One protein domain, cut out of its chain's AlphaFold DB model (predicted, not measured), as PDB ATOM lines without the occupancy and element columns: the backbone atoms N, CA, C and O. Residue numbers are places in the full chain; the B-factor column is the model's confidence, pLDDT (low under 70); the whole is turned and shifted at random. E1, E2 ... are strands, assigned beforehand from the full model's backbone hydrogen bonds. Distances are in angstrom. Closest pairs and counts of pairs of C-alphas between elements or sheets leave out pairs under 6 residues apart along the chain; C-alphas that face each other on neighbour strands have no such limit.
ATOM      1  N   HIS A  77     -12.747  29.187  33.095       82.75
ATOM      2  CA  HIS A  77     -12.599  27.839  32.589       82.75
ATOM      3  C   HIS A  77     -12.511  27.884  31.074       82.75
ATOM      4  O   HIS A  77     -13.209  28.687  30.457       82.75
ATOM      5  N   CYS A  78     -11.687  27.042  30.471       82.44
ATOM      6  CA  CYS A  78     -11.576  26.934  29.028       82.44
ATOM      7  C   CYS A  78     -11.813  25.493  28.605       82.44
ATOM      8  O   CYS A  78     -11.055  24.627  29.023       82.44
ATOM      9  N   ASP A  79     -12.808  25.277  27.746       80.19
ATOM     10  CA  ASP A  79     -13.146  23.965  27.204       80.19
ATOM     11  C   ASP A  79     -12.778  23.873  25.727       80.19
ATOM     12  O   ASP A  79     -12.754  24.861  24.982       80.19
ATOM     13  N   SER A  80     -12.533  22.645  25.281       79.62
ATOM     14  CA  SER A  80     -12.467  22.320  23.859       79.62
ATOM     15  C   SER A  80     -13.881  22.108  23.317       79.62
ATOM     16  O   SER A  80     -14.490  21.060  23.517       79.62
ATOM     17  N   VAL A  81     -14.398  23.100  22.595       81.94
ATOM     18  CA  VAL A  81     -15.734  23.070  22.003       81.94
ATOM     19  C   VAL A  81     -15.690  22.384  20.645       81.94
ATOM     20  O   VAL A  81     -15.009  22.829  19.716       81.94
ATOM     21  N   TYR A  82     -16.454  21.300  20.523       81.44
ATOM     22  CA  TYR A  82     -16.606  20.538  19.286       81.44
ATOM     23  C   TYR A  82     -18.004  20.707  18.673       81.44
ATOM     24  O   TYR A  82     -19.023  20.581  19.353       81.44
ATOM     25  N   SER A  83     -18.093  20.945  17.369       81.25
ATOM     26  CA  SER A  83     -19.376  20.976  16.659       81.25
ATOM     27  C   SER A  83     -19.310  20.148  15.387       81.25
ATOM     28  O   SER A  83     -18.439  20.394  14.550       81.25
ATOM     29  N   PHE A  84     -20.267  19.231  15.220       75.75
ATOM     30  CA  PHE A  84     -20.406  18.479  13.980       75.75
ATOM     31  C   PHE A  84     -20.727  19.404  12.814       75.75
ATOM     32  O   PHE A  84     -21.650  20.226  12.863       75.75
ATOM     33  N   GLY A  85     -19.967  19.207  11.752       74.81
ATOM     34  CA  GLY A  85     -20.239  19.719  10.439       74.81
ATOM     35  C   GLY A  85     -21.470  19.069   9.802       74.81
ATOM     36  O   GLY A  85     -22.133  18.188  10.353       74.81
ATOM     37  N   SER A  86     -21.787  19.517   8.595       79.69
ATOM     38  CA  SER A  86     -22.819  18.910   7.747       79.69
ATOM     39  C   SER A  86     -22.169  18.388   6.465       79.69
ATOM     40  O   SER A  86     -20.964  18.500   6.299       79.69
ATOM     41  N   ILE A  87     -22.945  17.852   5.517       75.56
ATOM     42  CA  ILE A  87     -22.419  17.250   4.270       75.56
ATOM     43  C   ILE A  87     -21.455  18.187   3.499       75.56
ATOM     44  O   ILE A  87     -20.607  17.707   2.753       75.56
ATOM     45  N   PHE A  88     -21.558  19.508   3.691       83.81
ATOM     46  CA  PHE A  88     -20.722  20.519   3.027       83.81
ATOM     47  C   PHE A  88     -19.992  21.468   3.987       83.81
ATOM     48  O   PHE A  88     -19.488  22.503   3.555       83.81
ATOM     49  N   VAL A  89     -19.995  21.173   5.285       80.56
ATOM     50  CA  VAL A  89     -19.375  22.025   6.306       80.56
ATOM     51  C   VAL A  89     -18.509  21.132   7.166       80.56
ATOM     52  O   VAL A  89     -19.025  20.154   7.690       80.56
ATOM     53  N   ASP A  90     -17.235  21.475   7.309       83.88
ATOM     54  CA  ASP A  90     -16.306  20.713   8.138       83.88
ATOM     55  C   ASP A  90     -16.669  20.809   9.627       83.88
ATOM     56  O   ASP A  90     -17.269  21.792  10.085       83.88
ATOM     57  N   ASP A  91     -16.277  19.785  10.383       82.75
ATOM     58  CA  ASP A  91     -16.319  19.808  11.842       82.75
ATOM     59  C   ASP A  91     -15.471  20.968  12.383       82.75
ATOM     60  O   ASP A  91     -14.469  21.376  11.784       82.75
ATOM     61  N   LYS A  92     -15.853  21.500  13.546       83.25
ATOM     62  CA  LYS A  92     -15.074  22.535  14.237       83.25
ATOM     63  C   LYS A  92     -14.641  22.036  15.598       83.25
ATOM     64  O   LYS A  92     -15.455  21.497  16.340       83.25
ATOM     65  N   LEU A  93     -13.375  22.281  15.912       83.00
ATOM     66  CA  LEU A  93     -12.789  22.119  17.233       83.00
ATOM     67  C   LEU A  93     -12.038  23.407  17.561       83.00
ATOM     68  O   LEU A  93     -11.131  23.797  16.823       83.00
ATOM     69  N   TYR A  94     -12.431  24.085  18.630       83.12
ATOM     70  CA  TYR A  94     -11.756  25.290  19.100       83.12
ATOM     71  C   TYR A  94     -11.862  25.403  20.611       83.12
ATOM     72  O   TYR A  94     -12.772  24.860  21.224       83.12
ATOM     73  N   MET A  95     -10.924  26.127  21.207       82.62
ATOM     74  CA  MET A  95     -10.977  26.449  22.625       82.62
ATOM     75  C   MET A  95     -11.910  27.638  22.845       82.62
ATOM     76  O   MET A  95     -11.805  28.640  22.130       82.62
ATOM     77  N   HIS A  96     -12.781  27.544  23.843       87.19
ATOM     78  CA  HIS A  96     -13.576  28.670  24.319       87.19
ATOM     79  C   HIS A  96     -13.471  28.783  25.833       87.19
ATOM     80  O   HIS A  96     -13.498  27.781  26.539       87.19
ATOM     81  N   CYS A  97     -13.337  30.014  26.317       87.06
ATOM     82  CA  CYS A  97     -13.188  30.304  27.732       87.06
ATOM     83  C   CYS A  97     -14.398  31.071  28.250       87.06
ATOM     84  O   CYS A  97     -14.866  32.020  27.621       87.06
ATOM     85  N   GLY A  98     -14.871  30.691  29.427       89.06
ATOM     86  CA  GLY A  98     -16.030  31.282  30.069       89.06
ATOM     87  C   GLY A  98     -16.226  30.725  31.471       89.06
ATOM     88  O   GLY A  98     -15.291  30.263  32.124       89.06
ATOM     89  N   LYS A  99     -17.468  30.771  31.938       87.81
ATOM     90  CA  LYS A  99     -17.874  30.174  33.208       87.81
ATOM     91  C   LYS A  99     -17.807  28.649  33.114       87.81
ATOM     92  O   LYS A  99     -18.153  28.073  32.077       87.81
ATOM     93  N   ALA A 100     -17.365  28.006  34.190       83.50
ATOM     94  CA  ALA A 100     -17.350  26.550  34.299       83.50
ATOM     95  C   ALA A 100     -18.773  25.973  34.418       83.50
ATOM     96  O   ALA A 100     -19.746  26.696  34.663       83.50
ATOM     97  N   TRP A 101     -18.887  24.652  34.308       82.56
ATOM     98  CA  TRP A 101     -20.115  23.917  34.604       82.56
ATOM     99  C   TRP A 101     -20.713  24.289  35.976       82.56
ATOM    100  O   TRP A 101     -19.996  24.398  36.969       82.56
ATOM    101  N   GLY A 102     -22.039  24.478  36.018       78.69
ATOM    102  CA  GLY A 102     -22.833  24.745  37.226       78.69
ATOM    103  C   GLY A 102     -22.860  26.200  37.709       78.69
ATOM    104  O   GLY A 102     -23.611  26.513  38.633       78.69
ATOM    105  N   TYR A 103     -22.129  27.105  37.052       85.44
ATOM    106  CA  TYR A 103     -22.335  28.545  37.202       85.44
ATOM    107  C   TYR A 103     -23.629  29.018  36.521       85.44
ATOM    108  O   TYR A 103     -24.046  28.479  35.491       85.44
ATOM    109  N   ASP A 104     -24.224  30.086  37.061       88.88
ATOM    110  CA  ASP A 104     -25.375  30.747  36.452       88.88
ATOM    111  C   ASP A 104     -24.948  31.529  35.201       88.88
ATOM    112  O   ASP A 104     -23.957  32.269  35.199       88.88
ATOM    113  N   CYS A 105     -25.734  31.419  34.135       90.56
ATOM    114  CA  CYS A 105     -25.540  32.154  32.887       90.56
ATOM    115  C   CYS A 105     -26.877  32.399  32.176       90.56
ATOM    116  O   CYS A 105     -27.902  31.804  32.524       90.56
ATOM    117  N   GLN A 106     -26.876  33.302  31.194       92.06
ATOM    118  CA  GLN A 106     -28.063  33.671  30.413       92.06
ATOM    119  C   GLN A 106     -27.955  33.280  28.936       92.06
ATOM    120  O   GLN A 106     -28.942  33.357  28.205       92.06
ATOM    121  N   SER A 107     -26.767  32.872  28.489       92.81
ATOM    122  CA  SER A 107     -26.486  32.509  27.104       92.81
ATOM    123  C   SER A 107     -25.386  31.453  27.013       92.81
ATOM    124  O   SER A 107     -24.597  31.293  27.945       92.81
ATOM    125  N   ASP A 108     -25.334  30.749  25.879       91.25
ATOM    126  CA  ASP A 108     -24.297  29.754  25.592       91.25
ATOM    127  C   ASP A 108     -22.892  30.370  25.676       91.25
ATOM    128  O   ASP A 108     -22.009  29.798  26.304       91.25
ATOM    129  N   ASP A 109     -22.698  31.568  25.113       92.38
ATOM    130  CA  ASP A 109     -21.383  32.217  25.000       92.38
ATOM    131  C   ASP A 109     -20.736  32.556  26.354       92.38
ATOM    132  O   ASP A 109     -19.514  32.693  26.438       92.38
ATOM    133  N   GLU A 110     -21.528  32.668  27.424       93.06
ATOM    134  CA  GLU A 110     -21.010  32.859  28.784       93.06
ATOM    135  C   GLU A 110     -20.317  31.613  29.343       93.06
ATOM    136  O   GLU A 110     -19.507  31.733  30.262       93.06
ATOM    137  N   CYS A 111     -20.643  30.428  28.826       90.94
ATOM    138  CA  CYS A 111     -20.102  29.158  29.285       90.94
ATOM    139  C   CYS A 111     -18.894  28.760  28.455       90.94
ATOM    140  O   CYS A 111     -18.926  28.844  27.232       90.94
ATOM    141  N   SER A 112     -17.870  28.248  29.126       89.06
ATOM    142  CA  SER A 112     -16.687  27.622  28.516       89.06
ATOM    143  C   SER A 112     -17.051  26.570  27.458       89.06
ATOM    144  O   SER A 112     -16.566  26.629  26.332       89.06
ATOM    145  N   SER A 113     -18.020  25.713  27.759       87.25
ATOM    146  CA  SER A 113     -18.549  24.682  26.858       87.25
ATOM    147  C   SER A 113     -19.432  25.186  25.705       87.25
ATOM    148  O   SER A 113     -19.844  24.400  24.849       87.25
ATOM    149  N   GLN A 114     -19.821  26.465  25.706       90.94
ATOM    150  CA  GLN A 114     -20.891  27.003  24.856       90.94
ATOM    151  C   GLN A 114     -22.212  26.222  24.935       90.94
ATOM    152  O   GLN A 114     -22.897  26.011  23.924       90.94
ATOM    153  N   LYS A 115     -22.558  25.745  26.137       88.50
ATOM    154  CA  LYS A 115     -23.828  25.065  26.411       88.50
ATOM    155  C   LYS A 115     -24.527  25.650  27.629       88.50
ATOM    156  O   LYS A 115     -24.061  25.507  28.762       88.50
ATOM    157  N   TYR A 116     -25.700  26.213  27.381       89.94
ATOM    158  CA  TYR A 116     -26.654  26.670  28.371       89.94
ATOM    159  C   TYR A 116     -27.843  25.712  28.483       89.94
ATOM    160  O   TYR A 116     -28.526  25.396  27.507       89.94
ATOM    161  N   ASN A 117     -28.151  25.317  29.716       85.19
ATOM    162  CA  ASN A 117     -29.423  24.702  30.074       85.19
ATOM    163  C   ASN A 117     -29.735  25.012  31.543       85.19
ATOM    164  O   ASN A 117     -29.374  24.249  32.437       85.19
ATOM    165  N   ASN A 118     -30.396  26.151  31.787       86.19
ATOM    166  CA  ASN A 118     -30.638  26.694  33.134       86.19
ATOM    167  C   ASN A 118     -29.348  26.861  33.964       86.19
ATOM    168  O   ASN A 118     -29.342  26.597  35.164       86.19
ATOM    169  N   GLY A 119     -28.266  27.271  33.305       87.75
ATOM    170  CA  GLY A 119     -26.906  27.331  33.840       87.75
ATOM    171  C   GLY A 119     -25.914  26.738  32.840       87.75
ATOM    172  O   GLY A 119     -26.323  26.155  31.828       87.75
ATOM    173  N   CYS A 120     -24.622  26.900  33.105       89.19
ATOM    174  CA  CYS A 120     -23.590  26.304  32.266       89.19
ATOM    175  C   CYS A 120     -23.591  24.787  32.416       89.19
ATOM    176  O   CYS A 120     -23.631  24.277  33.536       89.19
ATOM    177  N   THR A 121     -23.532  24.068  31.294       86.12
ATOM    178  CA  THR A 121     -23.497  22.594  31.229       86.12
ATOM    179  C   THR A 121     -22.247  22.087  30.525       86.12
ATOM    180  O   THR A 121     -21.728  22.789  29.671       86.12
ATOM    181  N   GLN A 122     -21.786  20.877  30.839       80.06
ATOM    182  CA  GLN A 122     -20.632  20.247  30.178       80.06
ATOM    183  C   GLN A 122     -20.895  19.912  28.705       80.06
ATOM    184  O   GLN A 122     -22.048  19.716  28.289       80.06
ATOM    185  N   GLN A 123     -19.819  19.772  27.930       74.75
ATOM    186  CA  GLN A 123     -19.871  19.248  26.573       74.75
ATOM    187  C   GLN A 123     -19.414  17.779  26.542       74.75
ATOM    188  O   GLN A 123     -18.244  17.446  26.443       74.75
ATOM    189  N   ILE A 124     -20.383  16.865  26.467       67.50
ATOM    190  CA  ILE A 124     -20.115  15.410  26.462       67.50
ATOM    191  C   ILE A 124     -19.679  14.892  25.069       67.50
ATOM    192  O   ILE A 124     -19.314  13.730  24.902       67.50
ATOM    193  N   ILE A 125     -19.738  15.736  24.034       66.38
ATOM    194  CA  ILE A 125     -19.531  15.347  22.631       66.38
ATOM    195  C   ILE A 125     -18.169  15.840  22.150       66.38
ATOM    196  O   ILE A 125     -17.942  17.046  22.107       66.38
ATOM    197  N   GLY A 126     -17.318  14.920  21.699       65.75
ATOM    198  CA  GLY A 126     -15.990  15.217  21.156       65.75
ATOM    199  C   GLY A 126     -15.771  14.675  19.748       65.75
ATOM    200  O   GLY A 126     -16.650  13.995  19.196       65.75
ATOM    201  N   PRO A 127     -14.597  14.971  19.160       59.56
ATOM    202  CA  PRO A 127     -14.204  14.403  17.881       59.56
ATOM    203  C   PRO A 127     -14.223  12.867  17.950       59.56
ATOM    204  O   PRO A 127     -13.934  12.283  18.996       59.56
ATOM    205  N   PRO A 128     -14.587  12.186  16.853       61.00
ATOM    206  CA  PRO A 128     -14.672  10.736  16.843       61.00
ATOM    207  C   PRO A 128     -13.282  10.112  17.017       61.00
ATOM    208  O   PRO A 128     -12.491  10.066  16.077       61.00
ATOM    209  N   GLU A 129     -13.013   9.546  18.191       58.44
ATOM    210  CA  GLU A 129     -11.892   8.633  18.395       58.44
ATOM    211  C   GLU A 129     -12.415   7.198  18.485       58.44
ATOM    212  O   GLU A 129     -13.294   6.876  19.285       58.44
ATOM    213  N   ASN A 130     -11.895   6.305  17.637       52.16
ATOM    214  CA  ASN A 130     -12.244   4.877  17.638       52.16
ATOM    215  C   ASN A 130     -13.766   4.590  17.621       52.16
ATOM    216  O   ASN A 130     -14.242   3.701  18.330       52.16
ATOM    217  N   ASN A 131     -14.538   5.327  16.808       46.94
ATOM    218  CA  ASN A 131     -16.007   5.233  16.704       46.94
ATOM    219  C   ASN A 131     -16.778   5.560  17.996       46.94
ATOM    220  O   ASN A 131     -17.936   5.159  18.144       46.94
ATOM    221  N   LYS A 132     -16.168   6.292  18.931       45.25
ATOM    222  CA  LYS A 132     -16.855   6.848  20.095       45.25
ATOM    223  C   LYS A 132     -16.862   8.372  19.991       45.25
ATOM    224  O   LYS A 132     -15.826   8.989  19.786       45.25
ATOM    225  N   HIS A 133     -18.040   8.973  20.133       49.12
ATOM    226  CA  HIS A 133     -18.218  10.428  20.220       49.12
ATOM    227  C   HIS A 133     -18.011  10.902  21.662       49.12
ATOM    228  O   HIS A 133     -18.909  11.503  22.247       49.12
ATOM    229  N   ILE A 134     -16.880  10.542  22.273       51.12
ATOM    230  CA  ILE A 134     -16.578  10.940  23.651       51.12
ATOM    231  C   ILE A 134     -15.907  12.314  23.599       51.12
ATOM    232  O   ILE A 134     -14.911  12.487  22.902       51.12
ATOM    233  N   GLY A 135     -16.504  13.292  24.284       48.44
ATOM    234  CA  GLY A 135     -15.899  14.588  24.592       48.44
ATOM    235  C   GLY A 135     -14.553  14.408  25.271       48.44
ATOM    236  O   GLY A 135     -14.477  13.726  26.287       48.44
ATOM    237  N   TYR A 136     -13.505  15.003  24.707       47.44
ATOM    238  CA  TYR A 136     -12.268  15.246  25.434       47.44
ATOM    239  C   TYR A 136     -12.320  16.694  25.912       47.44
ATOM    240  O   TYR A 136     -12.147  17.617  25.117       47.44
ATOM    241  N   GLU A 137     -12.625  16.894  27.188       47.44
ATOM    242  CA  GLU A 137     -12.565  18.204  27.832       47.44
ATOM    243  C   GLU A 137     -11.132  18.439  28.323       47.44
ATOM    244  O   GLU A 137     -10.740  18.006  29.398       47.44
ATOM    245  N   ILE A 138     -10.317  19.122  27.514       46.84
ATOM    246  CA  ILE A 138      -9.112  19.771  28.045       46.84
ATOM    247  C   ILE A 138      -9.608  21.020  28.749       46.84
ATOM    248  O   ILE A 138      -9.754  22.073  28.126       46.84
ATOM    249  N   ALA A 139      -9.924  20.862  30.024       50.06
ATOM    250  CA  ALA A 139     -10.333  21.960  30.861       50.06
ATOM    251  C   ALA A 139      -9.079  22.689  31.348       50.06
ATOM    252  O   ALA A 139      -8.268  22.151  32.100       50.06
ATOM    253  N   LEU A 140      -8.902  23.911  30.855       53.94
ATOM    254  CA  LEU A 140      -7.773  24.771  31.173       53.94
ATOM    255  C   LEU A 140      -8.277  25.900  32.069       53.94
ATOM    256  O   LEU A 140      -9.093  26.725  31.666       53.94
ATOM    257  N   VAL A 141      -7.822  25.905  33.318       57.91
ATOM    258  CA  VAL A 141      -8.176  26.944  34.291       57.91
ATOM    259  C   VAL A 141      -7.171  28.087  34.177       57.91
ATOM    260  O   VAL A 141      -5.974  27.835  34.275       57.91
ATOM    261  N   VAL A 142      -7.643  29.322  33.965       52.66
ATOM    262  CA  VAL A 142      -6.795  30.530  33.883       52.66
ATOM    263  C   VAL A 142      -7.060  31.429  35.089       52.66
ATOM    264  O   VAL A 142      -8.210  31.745  35.389       52.66
ATOM    265  N   PHE A 143      -5.995  31.882  35.751       53.16
ATOM    266  CA  PHE A 143      -6.046  32.890  36.816       53.16
ATOM    267  C   PHE A 143      -5.516  34.229  36.290       53.16
ATOM    268  O   PHE A 143      -4.500  34.235  35.597       53.16
ATOM    269  N   PHE A 144      -6.187  35.339  36.621       46.94
ATOM    270  CA  PHE A 144      -5.778  36.710  36.267       46.94
ATOM    271  C   PHE A 144      -5.149  37.452  37.447       46.94
ATOM    272  O   PHE A 144      -5.583  37.210  38.595       46.94
TER     273      PHE A 144
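Overview. This is residues 77 to 144 of the 144 residues of an uncharacterized protein of Neocallimastix californiae (UniProt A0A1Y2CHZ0). Little of this domain is regular structure: a long hairpin of E1 and E2, its tip at residues 85 to 90 sticking out, has the short E3 beside E1 near the other end. The loops of the long link, residues 100 to 138, fill much of the rest, and residues 111 to 114 pack on the hairpin. The 68 printed residues hold three named strands, E1, E2, E3 along the chain, and no named helix; the sheet E2, E1, E3 is antiparallel, the class all strand. The whole is compact, radius of gyration of the C-alphas 12.5 A, but elongated, 36 by 22 by 18 A.

Arrangement. E1, residues 77 to 83, is the inner strand. E2, residues 92 to 99, is its antiparallel neighbour at 148 degrees, with N 81 and O 94 2.8 A apart; E2 bends by 53 degrees at residue 95. E3, residues 139 to 142, is antiparallel to E1 at 141 degrees, with N 140 and O 78 2.9 A apart.

Along the chain. E1 begins at C-alpha 77 (-12.599, 27.839, 32.589) and measures 18.6 A, E2 20.6 A. E3, 9.8 A, ends at C-alpha 142 (-6.795, 30.530, 33.883).

Size, cuts and confidence. The printed part has no cut. The E2 to E3 link is long, 39 residues. Residues 124 to 144 are under pLDDT 70.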